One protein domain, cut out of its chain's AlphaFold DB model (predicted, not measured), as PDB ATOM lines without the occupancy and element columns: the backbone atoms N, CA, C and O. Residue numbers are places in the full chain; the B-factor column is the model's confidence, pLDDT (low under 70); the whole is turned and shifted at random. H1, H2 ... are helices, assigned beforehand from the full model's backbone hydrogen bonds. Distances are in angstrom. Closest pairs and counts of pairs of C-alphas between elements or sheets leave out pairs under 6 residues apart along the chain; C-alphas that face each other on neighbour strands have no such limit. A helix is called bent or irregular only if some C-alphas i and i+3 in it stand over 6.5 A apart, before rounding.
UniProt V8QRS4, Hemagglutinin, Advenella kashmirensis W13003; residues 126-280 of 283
ATOM      1  N   ASP A 126     236.013 286.873 317.575       84.38
ATOM      2  CA  ASP A 126     236.531 287.864 318.526       84.38
ATOM      3  C   ASP A 126     235.565 288.085 319.677       84.38
ATOM      4  O   ASP A 126     235.961 288.042 320.835       84.38
ATOM      5  N   ASN A 127     234.273 288.252 319.376       90.06
ATOM      6  CA  ASN A 127     233.274 288.468 320.416       90.06
ATOM      7  C   ASN A 127     233.178 287.250 321.345       90.06
ATOM      8  O   ASN A 127     232.984 287.416 322.545       90.06
ATOM      9  N   ARG A 128     233.330 286.031 320.808       91.75
ATOM     10  CA  ARG A 128     233.381 284.798 321.609       91.75
ATOM     11  C   ARG A 128     234.622 284.750 322.487       91.75
ATOM     12  O   ARG A 128     234.487 284.488 323.673       91.75
ATOM     13  N   ALA A 129     235.794 285.038 321.926       90.31
ATOM     14  CA  ALA A 129     237.043 285.081 322.679       90.31
ATOM     15  C   ALA A 129     236.983 286.127 323.804       90.31
ATOM     16  O   ALA A 129     237.343 285.827 324.938       90.31
ATOM     17  N   ASP A 130     236.455 287.321 323.518       91.69
ATOM     18  CA  ASP A 130     236.250 288.381 324.510       91.69
ATOM     19  C   ASP A 130     235.267 287.944 325.603       91.69
ATOM     20  O   ASP A 130     235.501 288.201 326.782       91.69
ATOM     21  N   PHE A 131     234.186 287.247 325.237       95.94
ATOM     22  CA  PHE A 131     233.254 286.667 326.203       95.94
ATOM     23  C   PHE A 131     233.924 285.609 327.085       95.94
ATOM     24  O   PHE A 131     233.797 285.680 328.306       95.94
ATOM     25  N   PHE A 132     234.673 284.673 326.499       96.00
ATOM     26  CA  PHE A 132     235.389 283.650 327.258       96.00
ATOM     27  C   PHE A 132     236.405 284.272 328.219       96.00
ATOM     28  O   PHE A 132     236.433 283.886 329.385       96.00
ATOM     29  N   GLY A 133     237.152 285.293 327.794       95.06
ATOM     30  CA  GLY A 133     238.074 286.009 328.676       95.06
ATOM     31  C   GLY A 133     237.377 286.780 329.792       95.06
ATOM     32  O   GLY A 133     237.782 286.706 330.953       95.06
ATOM     33  N   ALA A 134     236.270 287.459 329.481       96.94
ATOM     34  CA  ALA A 134     235.454 288.136 330.484       96.94
ATOM     35  C   ALA A 134     234.902 287.155 331.531       96.94
ATOM     36  O   ALA A 134     234.983 287.430 332.730       96.94
ATOM     37  N   SER A 135     234.370 286.011 331.095       97.94
ATOM     38  CA  SER A 135     233.882 284.959 331.987       97.94
ATOM     39  C   SER A 135     235.017 284.335 332.795       97.94
ATOM     40  O   SER A 135     234.883 284.211 334.003       97.94
ATOM     41  N   ASN A 136     236.165 284.035 332.186       97.56
ATOM     42  CA  ASN A 136     237.337 283.513 332.893       97.56
ATOM     43  C   ASN A 136     237.775 284.441 334.037       97.56
ATOM     44  O   ASN A 136     237.965 283.997 335.170       97.56
ATOM     45  N   LEU A 137     237.895 285.744 333.766       97.00
ATOM     46  CA  LEU A 137     238.272 286.718 334.789       97.00
ATOM     47  C   LEU A 137     237.195 286.868 335.866       97.00
ATOM     48  O   LEU A 137     237.542 286.962 337.043       97.00
ATOM     49  N   TYR A 138     235.918 286.858 335.490       97.31
ATOM     50  CA  TYR A 138     234.814 286.889 336.448       97.31
ATOM     51  C   TYR A 138     234.861 285.689 337.397       97.31
ATOM     52  O   TYR A 138     234.986 285.868 338.605       97.31
ATOM     53  N   GLU A 139     234.883 284.478 336.849       96.56
ATOM     54  CA  GLU A 139     234.917 283.223 337.603       96.56
ATOM     55  C   GLU A 139     236.162 283.106 338.501       96.56
ATOM     56  O   GLU A 139     236.073 282.707 339.665       96.56
ATOM     57  N   LYS A 140     237.329 283.549 338.011       95.31
ATOM     58  CA  LYS A 140     238.567 283.636 338.805       95.31
ATOM     59  C   LYS A 140     238.410 284.559 340.018       95.31
ATOM     60  O   LYS A 140     238.941 284.250 341.082       95.31
ATOM     61  N   ASN A 141     237.700 285.678 339.869       94.62
ATOM     62  CA  ASN A 141     237.492 286.652 340.945       94.62
ATOM     63  C   ASN A 141     236.342 286.282 341.896       94.62
ATOM     64  O   ASN A 141     236.382 286.686 343.057       94.62
ATOM     65  N   GLU A 142     235.357 285.506 341.438       93.69
ATOM     66  CA  GLU A 142     234.342 284.875 342.298       93.69
ATOM     67  C   GLU A 142     234.888 283.627 343.018       93.69
ATOM     68  O   GLU A 142     234.286 283.134 343.970       93.69
ATOM     69  N   GLY A 143     236.059 283.132 342.605       93.75
ATOM     70  CA  GLY A 143     236.748 282.020 343.258       93.75
ATOM     71  C   GLY A 143     236.145 280.653 342.945       93.75
ATOM     72  O   GLY A 143     236.318 279.727 343.735       93.75
ATOM     73  N   THR A 144     235.455 280.504 341.810       93.81
ATOM     74  CA  THR A 144     234.805 279.233 341.439       93.81
ATOM     75  C   THR A 144     235.816 278.160 341.045       93.81
ATOM     76  O   THR A 144     235.588 276.980 341.283       93.81
ATOM     77  N   GLY A 145     236.971 278.560 340.503       92.62
ATOM     78  CA  GLY A 145     238.079 277.658 340.175       92.62
ATOM     79  C   GLY A 145     237.907 276.873 338.871       92.62
ATOM     80  O   GLY A 145     238.733 276.002 338.591       92.62
ATOM     81  N   VAL A 146     236.869 277.173 338.084       95.38
ATOM     82  CA  VAL A 146     236.683 276.614 336.735       95.38
ATOM     83  C   VAL A 146     237.771 277.123 335.787       95.38
ATOM     84  O   VAL A 146     238.234 278.260 335.903       95.38
ATOM     85  N   LYS A 147     238.184 276.285 334.837       94.81
ATOM     86  CA  LYS A 147     239.240 276.597 333.859       94.81
ATOM     87  C   LYS A 147     238.746 276.638 332.421       94.81
ATOM     88  O   LYS A 147     239.454 277.167 331.562       94.81
ATOM     89  N   TRP A 148     237.561 276.091 332.144       95.56
ATOM     90  CA  TRP A 148     237.061 275.920 330.780       95.56
ATOM     91  C   TRP A 148     237.028 277.244 330.002       95.56
ATOM     92  O   TRP A 148     237.465 277.278 328.857       95.56
ATOM     93  N   PHE A 149     236.600 278.352 330.624       96.19
ATOM     94  CA  PHE A 149     236.542 279.657 329.951       96.19
ATOM     95  C   PHE A 149     237.918 280.173 329.519       96.19
ATOM     96  O   PHE A 149     238.057 280.631 328.390       96.19
ATOM     97  N   GLY A 150     238.941 280.072 330.375       92.06
ATOM     98  CA  GLY A 150     240.296 280.509 330.021       92.06
ATOM     99  C   GLY A 150     240.871 279.692 328.866       92.06
ATOM    100  O   GLY A 150     241.374 280.240 327.893       92.06
ATOM    101  N   ALA A 151     240.687 278.374 328.909       88.88
ATOM    102  CA  ALA A 151     241.095 277.500 327.816       88.88
ATOM    103  C   ALA A 151     240.321 277.759 326.509       88.88
ATOM    104  O   ALA A 151     240.903 277.707 325.426       88.88
ATOM    105  N   ALA A 152     239.019 278.057 326.589       90.19
ATOM    106  CA  ALA A 152     238.211 278.419 325.427       90.19
ATOM    107  C   ALA A 152     238.658 279.759 324.818       90.19
ATOM    108  O   ALA A 152     238.688 279.891 323.591       90.19
ATOM    109  N   GLU A 153     239.041 280.735 325.647       90.06
ATOM    110  CA  GLU A 153     239.667 281.979 325.193       90.06
ATOM    111  C   GLU A 153     240.989 281.694 324.470       90.06
ATOM    112  O   GLU A 153     241.141 282.100 323.317       90.06
ATOM    113  N   ASP A 154     241.904 280.958 325.104       83.88
ATOM    114  CA  ASP A 154     243.223 280.640 324.549       83.88
ATOM    115  C   ASP A 154     243.102 279.952 323.186       83.88
ATOM    116  O   ASP A 154     243.721 280.373 322.208       83.88
ATOM    117  N   VAL A 155     242.240 278.936 323.085       78.81
ATOM    118  CA  VAL A 155     241.985 278.215 321.830       78.81
ATOM    119  C   VAL A 155     241.346 279.128 320.780       78.81
ATOM    120  O   VAL A 155     241.710 279.052 319.606       78.81
ATOM    121  N   SER A 156     240.442 280.028 321.175       81.44
ATOM    122  CA  SER A 156     239.829 280.998 320.254       81.44
ATOM    123  C   SER A 156     240.824 282.059 319.767       81.44
ATOM    124  O   SER A 156     240.666 282.595 318.672       81.44
ATOM    125  N   ARG A 157     241.862 282.373 320.550       77.31
ATOM    126  CA  ARG A 157     242.908 283.346 320.190       77.31
ATOM    127  C   ARG A 157     244.143 282.705 319.544       77.31
ATOM    128  O   ARG A 157     244.942 283.428 318.949       77.31
ATOM    129  N   ALA A 158     244.315 281.385 319.622       66.88
ATOM    130  CA  ALA A 158     245.484 280.682 319.095       66.88
ATOM    131  C   ALA A 158     245.619 280.793 317.560       66.88
ATOM    132  O   ALA A 158     244.665 280.588 316.803       66.88
ATOM    133  N   PHE A 159     246.842 281.097 317.110       51.44
ATOM    134  CA  PHE A 159     247.230 281.346 315.715       51.44
ATOM    135  C   PHE A 159     247.108 280.102 314.817       51.44
ATOM    136  O   PHE A 159     246.518 280.161 313.730       51.44
ATOM    137  N   ASP A 160     247.676 278.991 315.284       43.12
ATOM    138  CA  ASP A 160     247.975 277.791 314.500       43.12
ATOM    139  C   ASP A 160     246.729 276.937 314.255       43.12
ATOM    140  O   ASP A 160     246.477 276.493 313.138       43.12
ATOM    141  N   GLY A 161     245.905 276.757 315.295       49.00
ATOM    142  CA  GLY A 161     244.763 275.833 315.307       49.00
ATOM    143  C   GLY A 161     243.585 276.213 314.399       49.00
ATOM    144  O   GLY A 161     242.506 275.643 314.532       49.00
ATOM    145  N   GLY A 162     243.730 277.191 313.501       46.62
ATOM    146  CA  GLY A 162     242.652 277.624 312.608       46.62
ATOM    147  C   GLY A 162     241.511 278.367 313.317       46.62
ATOM    148  O   GLY A 162     240.420 278.514 312.761       46.62
ATOM    149  N   LEU A 163     241.722 278.880 314.530       52.47
ATOM    150  CA  LEU A 163     240.663 279.529 315.315       52.47
ATOM    151  C   LEU A 163     240.934 280.993 315.655       52.47
ATOM    152  O   LEU A 163     239.970 281.688 315.918       52.47
ATOM    153  N   GLY A 164     242.162 281.496 315.484       52.09
ATOM    154  CA  GLY A 164     242.560 282.851 315.873       52.09
ATOM    155  C   GLY A 164     241.553 283.975 315.586       52.09
ATOM    156  O   GLY A 164     241.183 284.218 314.429       52.09
ATOM    157  N   ALA A 165     241.162 284.645 316.670       54.81
ATOM    158  CA  ALA A 165     240.637 286.004 316.726       54.81
ATOM    159  C   ALA A 165     241.605 287.021 316.077       54.81
ATOM    160  O   ALA A 165     242.827 286.817 316.056       54.81
ATOM    161  N   ASP A 166     241.069 288.109 315.529       43.91
ATOM    162  CA  ASP A 166     241.829 289.176 314.883       43.91
ATOM    163  C   ASP A 166     242.794 289.826 315.886       43.91
ATOM    164  O   ASP A 166     242.402 290.353 316.926       43.91
ATOM    165  N   GLY A 167     244.095 289.761 315.581       38.12
ATOM    166  CA  GLY A 167     245.165 290.316 316.422       38.12
ATOM    167  C   GLY A 167     246.324 289.361 316.710       38.12
ATOM    168  O   GLY A 167     247.409 289.835 317.031       38.12
ATOM    169  N   ASN A 168     246.151 288.047 316.513       40.72
ATOM    170  CA  ASN A 168     247.214 287.050 316.732       40.72
ATOM    171  C   ASN A 168     247.697 286.378 315.432       40.72
ATOM    172  O   ASN A 168     247.902 285.172 315.367       40.72
ATOM    173  N   GLY A 169     247.800 287.145 314.341       34.34
ATOM    174  CA  GLY A 169     248.299 286.623 313.062       34.34
ATOM    175  C   GLY A 169     247.368 285.639 312.341       34.34
ATOM    176  O   GLY A 169     247.810 285.027 311.374       34.34
ATOM    177  N   SER A 170     246.090 285.517 312.739       39.44
ATOM    178  CA  SER A 170     245.056 284.691 312.073       39.44
ATOM    179  C   SER A 170     245.019 284.896 310.553       39.44
ATOM    180  O   SER A 170     244.776 283.979 309.784       39.44
ATOM    181  N   GLN A 171     245.363 286.093 310.098       38.56
ATOM    182  CA  GLN A 171     245.463 286.451 308.690       38.56
ATOM    183  C   GLN A 171     246.503 285.600 307.945       38.56
ATOM    184  O   GLN A 171     246.258 285.248 306.803       38.56
ATOM    185  N   TYR A 172     247.622 285.214 308.576       35.69
ATOM    186  CA  TYR A 172     248.748 284.507 307.948       35.69
ATOM    187  C   TYR A 172     248.580 282.983 307.892       35.69
ATOM    188  O   TYR A 172     248.861 282.394 306.847       35.69
ATOM    189  N   SER A 173     248.086 282.336 308.956       39.16
ATOM    190  CA  SER A 173     247.763 280.898 308.919       39.16
ATOM    191  C   SER A 173     246.633 280.628 307.924       39.16
ATOM    192  O   SER A 173     246.672 279.649 307.179       39.16
ATOM    193  N   PHE A 174     245.691 281.566 307.802       44.22
ATOM    194  CA  PHE A 174     244.650 281.525 306.783       44.22
ATOM    195  C   PHE A 174     245.107 282.004 305.410       44.22
ATOM    196  O   PHE A 174     244.585 281.491 304.433       44.22
ATOM    197  N   PHE A 175     246.090 282.899 305.285       39.66
ATOM    198  CA  PHE A 175     246.688 283.219 303.985       39.66
ATOM    199  C   PHE A 175     247.390 281.979 303.415       39.66
ATOM    200  O   PHE A 175     247.141 281.608 302.273       39.66
ATOM    201  N   ILE A 176     248.152 281.248 304.235       42.25
ATOM    202  CA  ILE A 176     248.791 279.977 303.854       42.25
ATOM    203  C   ILE A 176     247.753 278.854 303.636       42.25
ATOM    204  O   ILE A 176     247.853 278.090 302.671       42.25
ATOM    205  N   GLY A 177     246.700 278.796 304.460       41.75
ATOM    206  CA  GLY A 177     245.543 277.916 304.261       41.75
ATOM    207  C   GLY A 177     244.740 278.243 302.995       41.75
ATOM    208  O   GLY A 177     244.285 277.340 302.310       41.75
ATOM    209  N   SER A 178     244.617 279.518 302.622       40.84
ATOM    210  CA  SER A 178     243.924 279.988 301.414       40.84
ATOM    211  C   SER A 178     244.757 279.787 300.148       40.84
ATOM    212  O   SER A 178     244.199 279.506 299.091       40.84
ATOM    213  N   LEU A 179     246.090 279.834 300.260       39.62
ATOM    214  CA  LEU A 179     247.016 279.520 299.170       39.62
ATOM    215  C   LEU A 179     247.071 278.013 298.868       39.62
ATOM    216  O   LEU A 179     247.309 277.634 297.725       39.62
ATOM    217  N   SER A 180     246.804 277.158 299.862       41.97
ATOM    218  CA  SER A 180     246.660 275.700 299.696       41.97
ATOM    219  C   SER A 180     245.207 275.237 299.459       41.97
ATOM    220  O   SER A 180     244.995 274.124 298.979       41.97
ATOM    221  N   ALA A 181     244.199 276.084 299.713       41.75
ATOM    222  CA  ALA A 181     242.768 275.801 299.532       41.75
ATOM    223  C   ALA A 181     242.183 276.419 298.250       41.75
ATOM    224  O   ALA A 181     241.121 277.044 298.285       41.75
ATOM    225  N   TRP A 182     242.816 276.187 297.098       39.75
ATOM    226  CA  TRP A 182     242.411 276.729 295.785       39.75
ATOM    227  C   TRP A 182     241.017 276.289 295.256       39.75
ATOM    228  O   TRP A 182     240.694 276.500 294.091       39.75
ATOM    229  N   THR A 183     240.174 275.682 296.100       44.75
ATOM    230  CA  THR A 183     238.793 275.267 295.792       44.75
ATOM    231  C   THR A 183     237.769 275.520 296.912       44.75
ATOM    232  O   THR A 183     236.579 275.335 296.667       44.75
ATOM    233  N   ASN A 184     238.176 275.859 298.150       50.47
ATOM    234  CA  ASN A 184     237.375 275.468 299.331       50.47
ATOM    235  C   ASN A 184     237.234 276.480 300.488       50.47
ATOM    236  O   ASN A 184     236.633 276.152 301.512       50.47
ATOM    237  N   THR A 185     237.743 277.704 300.341       50.78
ATOM    238  CA  THR A 185     237.776 278.748 301.387       50.78
ATOM    239  C   THR A 185     236.429 279.057 302.079       50.78
ATOM    240  O   THR A 185     236.436 279.206 303.303       50.78
ATOM    241  N   PRO A 186     235.264 279.114 301.391       55.59
ATOM    242  CA  PRO A 186     233.990 279.468 302.036       55.59
ATOM    243  C   PRO A 186     233.573 278.523 303.173       55.59
ATOM    244  O   PRO A 186     233.161 278.968 304.243       55.59
ATOM    245  N   SER A 187     233.757 277.213 303.003       67.75
ATOM    246  CA  SER A 187     233.228 276.217 303.941       67.75
ATOM    247  C   SER A 187     234.176 275.850 305.104       67.75
ATOM    248  O   SER A 187     233.925 274.888 305.827       67.75
ATOM    249  N   ILE A 188     235.223 276.655 305.349       70.56
ATOM    250  CA  ILE A 188     235.968 276.705 306.630       70.56
ATOM    251  C   ILE A 188     235.481 277.865 307.507       70.56
ATOM    252  O   ILE A 188     235.310 277.689 308.713       70.56
ATOM    253  N   TYR A 189     235.190 279.032 306.921       74.50
ATOM    254  CA  TYR A 189     234.553 280.133 307.654       74.50
ATOM    255  C   TYR A 189     233.143 279.752 308.109       74.50
ATOM    256  O   TYR A 189     232.770 280.019 309.250       74.50
ATOM    257  N   GLU A 190     232.387 279.047 307.263       81.69
ATOM    258  CA  GLU A 190     231.103 278.470 307.669       81.69
ATOM    259  C   GLU A 190     231.262 277.455 308.803       81.69
ATOM    260  O   GLU A 190     230.482 277.483 309.749       81.69
ATOM    261  N   TRP A 191     232.292 276.602 308.765       83.81
ATOM    262  CA  TRP A 191     232.583 275.691 309.871       83.81
ATOM    263  C   TRP A 191     232.891 276.456 311.170       83.81
ATOM    264  O   TRP A 191     232.235 276.184 312.173       83.81
ATOM    265  N   ARG A 192     233.795 277.455 311.151       80.69
ATOM    266  CA  ARG A 192     234.084 278.371 312.286       80.69
ATOM    267  C   ARG A 192     232.801 278.995 312.849       80.69
ATOM    268  O   ARG A 192     232.619 279.099 314.065       80.69
ATOM    269  N   GLN A 193     231.905 279.431 311.964       85.44
ATOM    270  CA  GLN A 193     230.656 280.077 312.346       85.44
ATOM    271  C   GLN A 193     229.684 279.091 312.998       85.44
ATOM    272  O   GLN A 193     229.171 279.370 314.083       85.44
ATOM    273  N   VAL A 194     229.439 277.950 312.344       89.50
ATOM    274  CA  VAL A 194     228.493 276.920 312.790       89.50
ATOM    275  C   VAL A 194     228.994 276.246 314.062       89.50
ATOM    276  O   VAL A 194     228.221 276.123 315.004       89.50
ATOM    277  N   ALA A 195     230.274 275.875 314.134       88.94
ATOM    278  CA  ALA A 195     230.872 275.269 315.321       88.94
ATOM    279  C   ALA A 195     230.746 276.196 316.534       88.94
ATOM    280  O   ALA A 195     230.220 275.784 317.563       88.94
ATOM    281  N   GLY A 196     231.129 277.470 316.402       89.56
ATOM    282  CA  GLY A 196     231.014 278.399 317.524       89.56
ATOM    283  C   GLY A 196     229.565 278.723 317.907       89.56
ATOM    284  O   GLY A 196     229.270 278.831 319.091       89.56
ATOM    285  N   ASN A 197     228.631 278.804 316.952       92.69
ATOM    286  CA  ASN A 197     227.205 278.939 317.277       92.69
ATOM    287  C   ASN A 197     226.683 277.708 318.034       92.69
ATOM    288  O   ASN A 197     225.941 277.861 319.001       92.69
ATOM    289  N   THR A 198     227.065 276.501 317.609       93.12
ATOM    290  CA  THR A 198     226.708 275.246 318.283       93.12
ATOM    291  C   THR A 198     227.274 275.200 319.699       93.12
ATOM    292  O   THR A 198     226.538 274.858 320.619       93.12
ATOM    293  N   LEU A 199     228.536 275.597 319.887       92.81
ATOM    294  CA  LEU A 199     229.182 275.673 321.198       92.81
ATOM    295  C   LEU A 199     228.439 276.632 322.132       92.81
ATOM    296  O   LEU A 199     228.093 276.245 323.245       92.81
ATOM    297  N   LEU A 200     228.151 277.856 321.678       93.44
ATOM    298  CA  LEU A 200     227.441 278.840 322.500       93.44
ATOM    299  C   LEU A 200     226.035 278.364 322.866       93.44
ATOM    300  O   LEU A 200     225.653 278.462 324.025       93.44
ATOM    301  N   LYS A 201     225.283 277.814 321.901       93.56
ATOM    302  CA  LYS A 201     223.925 277.297 322.139       93.56
ATOM    303  C   LYS A 201     223.918 276.138 323.127       93.56
ATOM    304  O   LYS A 201     223.174 276.163 324.096       93.56
ATOM    305  N   ALA A 202     224.749 275.127 322.887       92.94
ATOM    306  CA  ALA A 202     224.797 273.945 323.741       92.94
ATOM    307  C   ALA A 202     225.363 274.253 325.137       92.94
ATOM    308  O   ALA A 202     224.969 273.616 326.109       92.94
ATOM    309  N   GLY A 203     226.281 275.219 325.239       94.56
ATOM    310  CA  GLY A 203     226.901 275.622 326.500       94.56
ATOM    311  C   GLY A 203     226.072 276.597 327.334       94.56
ATOM    312  O   GLY A 203     226.223 276.602 328.554       94.56
ATOM    313  N   TYR A 204     225.187 277.389 326.717       95.69
ATOM    314  CA  TYR A 204     224.453 278.466 327.392       95.69
ATOM    315  C   TYR A 204     223.771 278.034 328.703       95.69
ATOM    316  O   TYR A 204     224.020 278.698 329.713       95.69
ATOM    317  N   PRO A 205     223.016 276.915 328.772       95.44
ATOM    318  CA  PRO A 205     222.386 276.493 330.025       95.44
ATOM    319  C   PRO A 205     223.397 276.227 331.149       95.44
ATOM    320  O   PRO A 205     223.163 276.592 332.299       95.44
ATOM    321  N   ASN A 206     224.553 275.637 330.825       96.12
ATOM    322  CA  ASN A 206     225.597 275.356 331.809       96.12
ATOM    323  C   ASN A 206     226.324 276.631 332.254       96.12
ATOM    324  O   ASN A 206     226.630 276.760 333.439       96.12
ATOM    325  N   PHE A 207     226.576 277.572 331.336       97.25
ATOM    326  CA  PHE A 207     227.175 278.872 331.663       97.25
ATOM    327  C   PHE A 207     226.251 279.695 332.562       97.25
ATOM    328  O   PHE A 207     226.687 280.221 333.582       97.25
ATOM    329  N   GLN A 208     224.962 279.752 332.219       96.62
ATOM    330  CA  GLN A 208     223.933 280.405 333.022       96.62
ATOM    331  C   GLN A 208     223.841 279.767 334.412       96.62
ATOM    332  O   GLN A 208     223.840 280.478 335.416       96.62
ATOM    333  N   ASN A 209     223.795 278.434 334.488       96.50
ATOM    334  CA  ASN A 209     223.719 277.730 335.763       96.50
ATOM    335  C   ASN A 209     224.946 278.006 336.643       96.50
ATOM    336  O   ASN A 209     224.780 278.291 337.825       96.50
ATOM    337  N   LEU A 210     226.157 277.974 336.072       97.56
ATOM    338  CA  LEU A 210     227.381 278.336 336.793       97.56
ATOM    339  C   LEU A 210     227.311 279.777 337.312       97.56
ATOM    340  O   LEU A 210     227.570 280.013 338.486       97.56
ATOM    341  N   TYR A 211     226.880 280.724 336.479       96.94
ATOM    342  CA  TYR A 211     226.757 282.125 336.879       96.94
ATOM    343  C   TYR A 211     225.746 282.341 338.022       96.94
ATOM    344  O   TYR A 211     225.978 283.140 338.929       96.94
ATOM    345  N   ILE A 212     224.597 281.659 337.982       95.19
ATOM    346  CA  ILE A 212     223.519 281.848 338.966       95.19
ATOM    347  C   ILE A 212     223.803 281.096 340.272       95.19
ATOM    348  O   ILE A 212     223.514 281.621 341.350       95.19
ATOM    349  N   HIS A 213     224.324 279.872 340.185       94.12
ATOM    350  CA  HIS A 213     224.406 278.944 341.315       94.12
ATOM    351  C   HIS A 213     225.830 278.631 341.772       94.12
ATOM    352  O   HIS A 213     225.994 278.017 342.826       94.12
ATOM    353  N   SER A 214     226.851 279.078 341.036       91.62
ATOM    354  CA  SER A 214     228.238 278.643 341.212       91.62
ATOM    355  C   SER A 214     228.378 277.114 341.084       91.62
ATOM    356  O   SER A 214     227.477 276.408 340.621       91.62
ATOM    357  N   THR A 215     229.542 276.584 341.445       93.75
ATOM    358  CA  THR A 215     229.797 275.148 341.547       93.75
ATOM    359  C   THR A 215     230.690 274.860 342.746       93.75
ATOM    360  O   THR A 215     231.616 275.609 343.046       93.75
ATOM    361  N   ASP A 216     230.417 273.759 343.438       92.50
ATOM    362  CA  ASP A 216     231.262 273.211 344.500       92.50
ATOM    363  C   ASP A 216     232.343 272.259 343.957       92.50
ATOM    364  O   ASP A 216     233.284 271.903 344.668       92.50
ATOM    365  N   ASN A 217     232.232 271.853 342.688       94.69
ATOM    366  CA  ASN A 217     233.155 270.940 342.029       94.69
ATOM    367  C   ASN A 217     233.548 271.462 340.635       94.69
ATOM    368  O   ASN A 217     233.063 270.951 339.617       94.69
ATOM    369  N   PRO A 218     234.459 272.451 340.569       94.81
ATOM    370  CA  PRO A 218     234.860 273.075 339.310       94.81
ATOM    371  C   PRO A 218     235.485 272.096 338.319       94.81
ATOM    372  O   PRO A 218     235.221 272.181 337.126       94.81
ATOM    373  N   ILE A 219     236.249 271.111 338.807       94.06
ATOM    374  CA  ILE A 219     236.857 270.079 337.957       94.06
ATOM    375  C   ILE A 219     235.770 269.268 337.250       94.06
ATOM    376  O   ILE A 219     235.849 269.044 336.043       94.06
ATOM    377  N   LYS A 220     234.746 268.825 337.990       94.44
ATOM    378  CA  LYS A 220     233.624 268.098 337.392       94.44
ATOM    379  C   LYS A 220     232.882 268.975 336.387       94.44
ATOM    380  O   LYS A 220     232.558 268.487 335.309       94.44
ATOM    381  N   TRP A 221     232.641 270.241 336.728       96.06
ATOM    382  CA  TRP A 221     231.977 271.180 335.831       96.06
ATOM    383  C   TRP A 221     232.755 271.362 334.517       96.06
ATOM    384  O   TRP A 221     232.168 271.189 333.451       96.06
ATOM    385  N   ASP A 222     234.072 271.594 334.578       95.00
ATOM    386  CA  ASP A 222     234.940 271.742 333.398       95.00
ATOM    387  C   ASP A 222     234.887 270.502 332.489       95.00
ATOM    388  O   ASP A 222     234.753 270.613 331.267       95.00
ATOM    389  N   VAL A 223     234.971 269.305 333.083       93.50
ATOM    390  CA  VAL A 223     234.939 268.034 332.345       93.50
ATOM    391  C   VAL A 223     233.569 267.790 331.716       93.50
ATOM    392  O   VAL A 223     233.492 267.408 330.546       93.50
ATOM    393  N   ASP A 224     232.485 268.007 332.461       94.50
ATOM    394  CA  ASP A 224     231.126 267.817 331.949       94.50
ATOM    395  C   ASP A 224     230.832 268.812 330.816       94.50
ATOM    396  O   ASP A 224     230.299 268.421 329.773       94.50
ATOM    397  N   GLN A 225     231.244 270.074 330.977       95.62
ATOM    398  CA  GLN A 225     231.112 271.105 329.953       95.62
ATOM    399  C   GLN A 225     231.882 270.730 328.681       95.62
ATOM    400  O   GLN A 225     231.290 270.717 327.599       95.62
ATOM    401  N   LEU A 226     233.154 270.333 328.802       92.56
ATOM    402  CA  LEU A 226     233.963 269.874 327.670       92.56
ATOM    403  C   LEU A 226     233.312 268.682 326.956       92.56
ATOM    404  O   LEU A 226     233.179 268.677 325.734       92.56
ATOM    405  N   ARG A 227     232.872 267.657 327.692       92.25
ATOM    406  CA  ARG A 227     232.277 266.458 327.082       92.25
ATOM    407  C   ARG A 227     230.979 266.776 326.348       92.25
ATOM    408  O   ARG A 227     230.755 266.216 325.272       92.25
ATOM    409  N   ASN A 228     230.136 267.641 326.906       93.62
ATOM    410  CA  ASN A 228     228.876 268.054 326.286       93.62
ATOM    411  C   ASN A 228     229.106 268.921 325.042       93.62
ATOM    412  O   ASN A 228     228.451 268.716 324.014       93.62
ATOM    413  N   GLU A 229     230.082 269.825 325.097       92.06
ATOM    414  CA  GLU A 229     230.534 270.601 323.945       92.06
ATOM    415  C   GLU A 229     231.016 269.675 322.819       92.06
ATOM    416  O   GLU A 229     230.498 269.731 321.702       92.06
ATOM    417  N   GLN A 230     231.942 268.758 323.116       91.00
ATOM    418  CA  GLN A 230     232.535 267.885 322.101       91.00
ATOM    419  C   GLN A 230     231.525 266.912 321.477       91.00
ATOM    420  O   GLN A 230     231.677 266.552 320.305       91.00
ATOM    421  N   LYS A 231     230.476 266.522 322.219       94.00
ATOM    422  CA  LYS A 231     229.333 265.763 321.681       94.00
ATOM    423  C   LYS A 231     228.538 266.613 320.693       94.00
ATOM    424  O   LYS A 231     228.285 266.179 319.572       94.00
ATOM    425  N   SER A 232     228.188 267.834 321.093       94.12
ATOM    426  CA  SER A 232     227.414 268.773 320.274       94.12
ATOM    427  C   SER A 232     228.130 269.137 318.971       94.12
ATOM    428  O   SER A 232     227.506 269.262 317.915       94.12
ATOM    429  N   LEU A 233     229.458 269.249 319.021       91.94
ATOM    430  CA  LEU A 233     230.289 269.589 317.868       91.94
ATOM    431  C   LEU A 233     230.526 268.424 316.897       91.94
ATOM    432  O   LEU A 233     230.892 268.679 315.748       91.94
ATOM    433  N   GLN A 234     230.292 267.167 317.292       92.81
ATOM    434  CA  GLN A 234     230.617 265.997 316.463       92.81
ATOM    435  C   GLN A 234     229.982 266.073 315.068       92.81
ATOM    436  O   GLN A 234     230.674 265.927 314.064       92.81
ATOM    437  N   ASN A 235     228.681 266.370 314.992       92.56
ATOM    438  CA  ASN A 235     227.976 266.468 313.710       92.56
ATOM    439  C   ASN A 235     228.512 267.613 312.839       92.56
ATOM    440  O   ASN A 235     228.544 267.496 311.613       92.56
ATOM    441  N   VAL A 236     228.955 268.709 313.459       89.94
ATOM    442  CA  VAL A 236     229.551 269.846 312.750       89.94
ATOM    443  C   VAL A 236     230.914 269.456 312.181       89.94
ATOM    444  O   VAL A 236     231.161 269.671 310.995       89.94
ATOM    445  N   HIS A 237     231.784 268.834 312.982       87.88
ATOM    446  CA  HIS A 237     233.090 268.372 312.512       87.88
ATOM    447  C   HIS A 237     232.951 267.336 311.396       87.88
ATOM    448  O   HIS A 237     233.555 267.512 310.343       87.88
ATOM    449  N   THR A 238     232.096 266.323 311.558       89.38
ATOM    450  CA  THR A 238     231.858 265.318 310.511       89.38
ATOM    451  C   THR A 238     231.345 265.963 309.222       89.38
ATOM    452  O   THR A 238     231.890 265.705 308.150       89.38
ATOM    453  N   ARG A 239     230.343 266.848 309.295       88.19
ATOM    454  CA  ARG A 239     229.783 267.498 308.101       88.19
ATOM    455  C   ARG A 239     230.807 268.338 307.340       88.19
ATOM    456  O   ARG A 239     230.802 268.333 306.115       88.19
ATOM    457  N   TYR A 240     231.631 269.103 308.049       83.25
ATOM    458  CA  TYR A 240     232.486 270.096 307.404       83.25
ATOM    459  C   TYR A 240     233.907 269.606 307.152       83.25
ATOM    460  O   TYR A 240     234.552 270.133 306.247       83.25
ATOM    461  N   LEU A 241     234.414 268.640 307.920       81.81
ATOM    462  CA  LEU A 241     235.835 268.291 307.929       81.81
ATOM    463  C   LEU A 241     236.142 266.893 307.378       81.81
ATOM    464  O   LEU A 241     237.312 266.651 307.095       81.81
ATOM    465  N   THR A 242     235.158 266.002 307.164       83.81
ATOM    466  CA  THR A 242     235.391 264.612 306.683       83.81
ATOM    467  C   THR A 242     236.178 264.545 305.374       83.81
ATOM    468  O   THR A 242     237.102 263.740 305.257       83.81
ATOM    469  N   ASP A 243     235.922 265.457 304.438       80.88
ATOM    470  CA  ASP A 243     236.591 265.455 303.128       80.88
ATOM    471  C   ASP A 243     237.745 266.473 303.024       80.88
ATOM    472  O   ASP A 243     238.475 266.494 302.036       80.88
ATOM    473  N   ARG A 244     237.983 267.302 304.055       75.00
ATOM    474  CA  ARG A 244     239.069 268.307 304.070       75.00
ATOM    475  C   ARG A 244     240.392 267.745 304.595       75.00
ATOM    476  O   ARG A 244     240.944 268.267 305.561       75.00
ATOM    477  N   THR A 245     240.917 266.693 303.976       73.88
ATOM    478  CA  THR A 245     242.144 265.997 304.426       73.88
ATOM    479  C   THR A 245     243.336 266.932 304.658       73.88
ATOM    480  O   THR A 245     244.014 266.795 305.669       73.88
ATOM    481  N   VAL A 246     243.557 267.919 303.782       69.44
ATOM    482  CA  VAL A 246     244.650 268.906 303.916       69.44
ATOM    483  C   VAL A 246     244.445 269.821 305.125       69.44
ATOM    484  O   VAL A 246     245.375 270.063 305.886       69.44
ATOM    485  N   PHE A 247     243.220 270.306 305.338       68.44
ATOM    486  CA  PHE A 247     242.904 271.146 306.493       68.44
ATOM    487  C   PHE A 247     242.994 270.357 307.801       68.44
ATOM    488  O   PHE A 247     243.554 270.854 308.772       68.44
ATOM    489  N   ARG A 248     242.498 269.112 307.816       74.25
ATOM    490  CA  ARG A 248     242.663 268.214 308.963       74.25
ATOM    491  C   ARG A 248     244.133 267.958 309.256       74.25
ATOM    492  O   ARG A 248     244.546 268.147 310.384       74.25
ATOM    493  N   TRP A 249     244.942 267.665 308.240       69.44
ATOM    494  CA  TRP A 249     246.385 267.517 308.413       69.44
ATOM    495  C   TRP A 249     247.022 268.763 309.051       69.44
ATOM    496  O   TRP A 249     247.832 268.627 309.961       69.44
ATOM    497  N   LEU A 250     246.620 269.974 308.646       67.00
ATOM    498  CA  LEU A 250     247.133 271.229 309.215       67.00
ATOM    499  C   LEU A 250     246.771 271.450 310.693       67.00
ATOM    500  O   LEU A 250     247.551 272.075 311.401       67.00
ATOM    501  N   ILE A 251     245.623 270.959 311.165       66.44
ATOM    502  CA  ILE A 251     245.187 271.133 312.566       66.44
ATOM    503  C   ILE A 251     245.494 269.908 313.447       66.44
ATOM    504  O   ILE A 251     245.604 270.032 314.662       66.44
ATOM    505  N   GLU A 252     245.693 268.737 312.845       70.62
ATOM    506  CA  GLU A 252     246.059 267.458 313.477       70.62
ATOM    507  C   GLU A 252     247.584 267.254 313.494       70.62
ATOM    508  O   GLU A 252     248.090 266.141 313.370       70.62
ATOM    509  N   GLN A 253     248.354 268.337 313.648       63.38
ATOM    510  CA  GLN A 253     249.827 268.276 313.686       63.38
ATOM    511  C   GLN A 253     250.346 267.428 314.865       63.38
ATOM    512  O   GLN A 253     251.463 266.911 314.825       63.38
ATOM    513  N   ASN A 254     249.516 267.235 315.896       61.00
ATOM    514  CA  ASN A 254     249.741 266.269 316.965       61.00
ATOM    515  C   ASN A 254     249.196 264.894 316.560       61.00
ATOM    516  O   ASN A 254     247.991 264.741 316.385       61.00
ATOM    517  N   LYS A 255     250.066 263.873 316.498       58.00
ATOM    518  CA  LYS A 255     249.707 262.502 316.068       58.00
ATOM    519  C   LYS A 255     248.591 261.837 316.889       58.00
ATOM    520  O   LYS A 255     247.962 260.912 316.388       58.00
ATOM    521  N   ASP A 256     248.347 262.315 318.107       69.38
ATOM    522  CA  ASP A 256     247.317 261.798 319.019       69.38
ATOM    523  C   ASP A 256     246.010 262.614 318.996       69.38
ATOM    524  O   ASP A 256     245.101 262.343 319.782       69.38
ATOM    525  N   PHE A 257     245.907 263.632 318.134       77.38
ATOM    526  CA  PHE A 257     244.715 264.464 317.993       77.38
ATOM    527  C   PHE A 257     244.052 264.222 316.639       77.38
ATOM    528  O   PHE A 257     244.648 264.456 315.594       77.38
ATOM    529  N   ASN A 258     242.793 263.792 316.670       83.75
ATOM    530  CA  ASN A 258     241.949 263.647 315.492       83.75
ATOM    531  C   ASN A 258     240.679 264.472 315.714       83.75
ATOM    532  O   ASN A 258     239.906 264.199 316.632       83.75
ATOM    533  N   ILE A 259     240.446 265.484 314.875       81.38
ATOM    534  CA  ILE A 259     239.312 266.398 315.061       81.38
ATOM    535  C   ILE A 259     237.969 265.731 314.760       81.38
ATOM    536  O   ILE A 259     236.927 266.250 315.150       81.38
ATOM    537  N   LEU A 260     237.953 264.597 314.061       86.56
ATOM    538  CA  LEU A 260     236.740 263.819 313.814       86.56
ATOM    539  C   LEU A 260     236.448 262.828 314.943       86.56
ATOM    540  O   LEU A 260     235.303 262.394 315.066       86.56
ATOM    541  N   ASP A 261     237.427 262.531 315.797       89.62
ATOM    542  CA  ASP A 261     237.284 261.617 316.927       89.62
ATOM    543  C   ASP A 261     236.905 262.362 318.217       89.62
ATOM    544  O   ASP A 261     237.627 263.231 318.707       89.62
ATOM    545  N   TYR A 262     235.751 262.007 318.778       90.56
ATOM    546  CA  TYR A 262     235.262 262.551 320.043       90.56
ATOM    547  C   TYR A 262     236.250 262.342 321.194       90.56
ATOM    548  O   TYR A 262     236.519 263.281 321.948       90.56
ATOM    549  N   GLU A 263     236.801 261.135 321.319       89.94
ATOM    550  CA  GLU A 263     237.659 260.763 322.444       89.94
ATOM    551  C   GLU A 263     238.973 261.546 322.410       89.94
ATOM    552  O   GLU A 263     239.392 262.114 323.424       89.94
ATOM    553  N   ALA A 264     239.575 261.669 321.223       86.00
ATOM    554  CA  ALA A 264     240.764 262.486 321.010       86.00
ATOM    555  C   ALA A 264     240.531 263.965 321.369       86.00
ATOM    556  O   ALA A 264     241.380 264.578 322.026       86.00
ATOM    557  N   ARG A 265     239.373 264.543 321.009       87.00
ATOM    558  CA  ARG A 265     239.040 265.938 321.360       87.00
ATOM    559  C   ARG A 265     238.844 266.137 322.863       87.00
ATOM    560  O   ARG A 265     239.342 267.121 323.410       87.00
ATOM    561  N   VAL A 266     238.179 265.202 323.547       87.94
ATOM    562  CA  VAL A 266     238.031 265.242 325.014       87.94
ATOM    563  C   VAL A 266     239.394 265.116 325.698       87.94
ATOM    564  O   VAL A 266     239.707 265.904 326.589       87.94
ATOM    565  N   LYS A 267     240.243 264.183 325.253       85.88
ATOM    566  CA  LYS A 267     241.598 264.005 325.792       85.88
ATOM    567  C   LYS A 267     242.448 265.265 325.613       85.88
ATOM    568  O   LYS A 267     243.122 265.684 326.554       85.88
ATOM    569  N   TYR A 268     242.381 265.890 324.438       83.56
ATOM    570  CA  TYR A 268     243.068 267.151 324.169       83.56
ATOM    571  C   TYR A 268     242.578 268.275 325.092       83.56
ATOM    572  O   TYR A 268     243.395 268.888 325.774       83.56
ATOM    573  N   GLY A 269     241.263 268.499 325.196       84.25
ATOM    574  CA  GLY A 269     240.712 269.529 326.089       84.25
ATOM    575  C   GLY A 269     241.100 269.314 327.558       84.25
ATOM    576  O   GLY A 269     241.522 270.244 328.240       84.25
ATOM    577  N   CYS A 270     241.082 268.067 328.027       86.06
ATOM    578  CA  CYS A 270     241.557 267.707 329.362       86.06
ATOM    579  C   CYS A 270     243.047 268.004 329.582       86.06
ATOM    580  O   CYS A 270     243.426 268.495 330.649       86.06
ATOM    581  N   SER A 271     243.886 267.760 328.570       84.56
ATOM    582  CA  SER A 271     245.299 268.145 328.601       84.56
ATOM    583  C   SER A 271     245.468 269.661 328.709       84.56
ATOM    584  O   SER A 271     246.324 270.112 329.466       84.56
ATOM    585  N   VAL A 272     244.647 270.448 328.001       82.94
ATOM    586  CA  VAL A 272     244.670 271.921 328.076       82.94
ATOM    587  C   VAL A 272     244.316 272.407 329.486       82.94
ATOM    588  O   VAL A 272     244.956 273.318 330.003       82.94
ATOM    589  N   PHE A 273     243.369 271.759 330.169       82.19
ATOM    590  CA  PHE A 273     243.028 272.094 331.561       82.19
ATOM    591  C   PHE A 273     244.090 271.646 332.590       82.19
ATOM    592  O   PHE A 273     244.023 272.027 333.770       82.19
ATOM    593  N   GLY A 274     245.056 270.817 332.174       85.56
ATOM    594  CA  GLY A 274     246.016 270.153 333.057       85.56
ATOM    595  C   GLY A 274     245.366 269.100 333.960       85.56
ATOM    596  O   GLY A 274     245.778 268.942 335.111       85.56
ATOM    597  N   LEU A 275     244.313 268.429 333.480       86.19
ATOM    598  CA  LEU A 275     243.562 267.419 334.226       86.19
ATOM    599  C   LEU A 275     243.960 265.999 333.809       86.19
ATOM    600  O   LEU A 275     244.209 265.706 332.642       86.19
ATOM    601  N   SER A 276     243.983 265.097 334.787       83.62
ATOM    602  CA  SER A 276     244.280 263.672 334.604       83.62
ATOM    603  C   SER A 276     243.013 262.815 334.513       83.62
ATOM    604  O   SER A 276     241.945 263.208 334.980       83.62
ATOM    605  N   GLU A 277     243.131 261.579 334.019       79.62
ATOM    606  CA  GLU A 277     242.010 260.620 333.973       79.62
ATOM    607  C   GLU A 277     241.359 260.370 335.344       79.62
ATOM    608  O   GLU A 277     240.154 260.127 335.440       79.62
ATOM    609  N   LYS A 278     242.143 260.449 336.430       79.50
ATOM    610  CA  LYS A 278     241.649 260.293 337.809       79.50
ATOM    611  C   LYS A 278     240.699 261.420 338.224       79.50
ATOM    612  O   LYS A 278     239.912 261.232 339.143       79.50
ATOM    613  N   GLN A 279     240.761 262.561 337.542       81.62
ATOM    614  CA  GLN A 279     239.920 263.736 337.770       81.62
ATOM    615  C   GLN A 279     238.658 263.737 336.890       81.62
ATOM    616  O   GLN A 279     237.981 264.751 336.790       81.62
ATOM    617  N   GLY A 280     238.322 262.602 336.263       76.25
ATOM    618  CA  GLY A 280     237.113 262.451 335.445       76.25
ATOM    619  C   GLY A 280     237.340 262.636 333.946       76.25
ATOM    620  O   GLY A 280     236.426 262.369 333.171       76.25
TER     621      GLY A 280
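What this domain is: This is residues 126 to 280 of the 283 residues of the protein "Hemagglutinin" of Advenella kashmirensis W13003 (UniProt V8QRS4). Two long helices, the bent H4 and the kinked H5, run side by side in opposite ways along the length of an elongated body, with the hairpin of H1 and H2 beside one part of that length and H7 crossing H5. The two smaller helices H3 and H6 lie at the end of the body where H4 begins and H5 ends, with few contacts to the rest. The printed part has 155 residues with seven named helices, H1 to H7 in order, and no named strand; its class is all helix. It is compact, with a radius of gyration of the C-alphas of 15.8 A and spans of 50 by 31 by 24 A.

Where its parts are: H1, residues 126 to 142, begins at C-alpha 126 (236.531, 287.864, 318.526) and is 24.1 A long. H2 is residues 148 to 157, 14.2 A, and H3 is residues 170 to 180, 15.4 A. H4, residues 186 to 213, was assigned as one helix by its hydrogen bonds but is bent: C-alphas 202 and 205 are 7.2 A apart. Its arms are H4a, residues 186 to 202, 24.2 A, and H4b, residues 205 to 213, 11.7 A, at a steep tilt of 39 degrees. H5, residues 218 to 241, is 31.8 A long, with a kink of 42 degrees near residue 235, and only just irregular: C-alphas 232 and 235 are 7.0 A apart. H6 is residues 245 to 251, 10.1 A. H7, residues 262 to 273, 16.9 A, ends at C-alpha 273 (243.028, 272.094, 331.561).

How they stand to each other: H2 and H5 are the hubs, touching three helices each. H1 and H2 form a helical hairpin, opposite ways at a shallow tilt of 30 degrees; their closest C-alphas, of Ala 129 and Glu 153, are 4.8 A apart. H2 and H5 only just touch, with 3 pairs of C-alphas within 8 A; the closest, of Trp 148 and Asp 222, are 5.4 A apart. H4a touches H5, closest at the C-alphas of Leu 199 and Glu 229, 5.9 A, opposite ways at a shallow tilt of 33 degrees, only just short of steep. H7 touches residues 223 to 234 of H5, closest at the C-alphas of Val 266 and Arg 227, 6.2 A, at a steep tilt of 44 degrees. H3 and H6 are close but not clearly touching, with the C-alphas of Gly 177 and Phe 247 closest at 7.6 A. Every O i to N i+4 pair is within hydrogen-bond range in H1, H2, H3, H4b, H6 and H7; H4a has 12 of 13 and H5 18 of 20.

The domain as a whole: The two C-alphas farthest apart, of Trp 182 and Asp 216, are 50.1 A apart. The printed part has no cut; the link from H2 to H3 is long, with 12 residues. The mean pLDDT of the printed part is 79.5; 39 residues are under 70, among them 158 to 187.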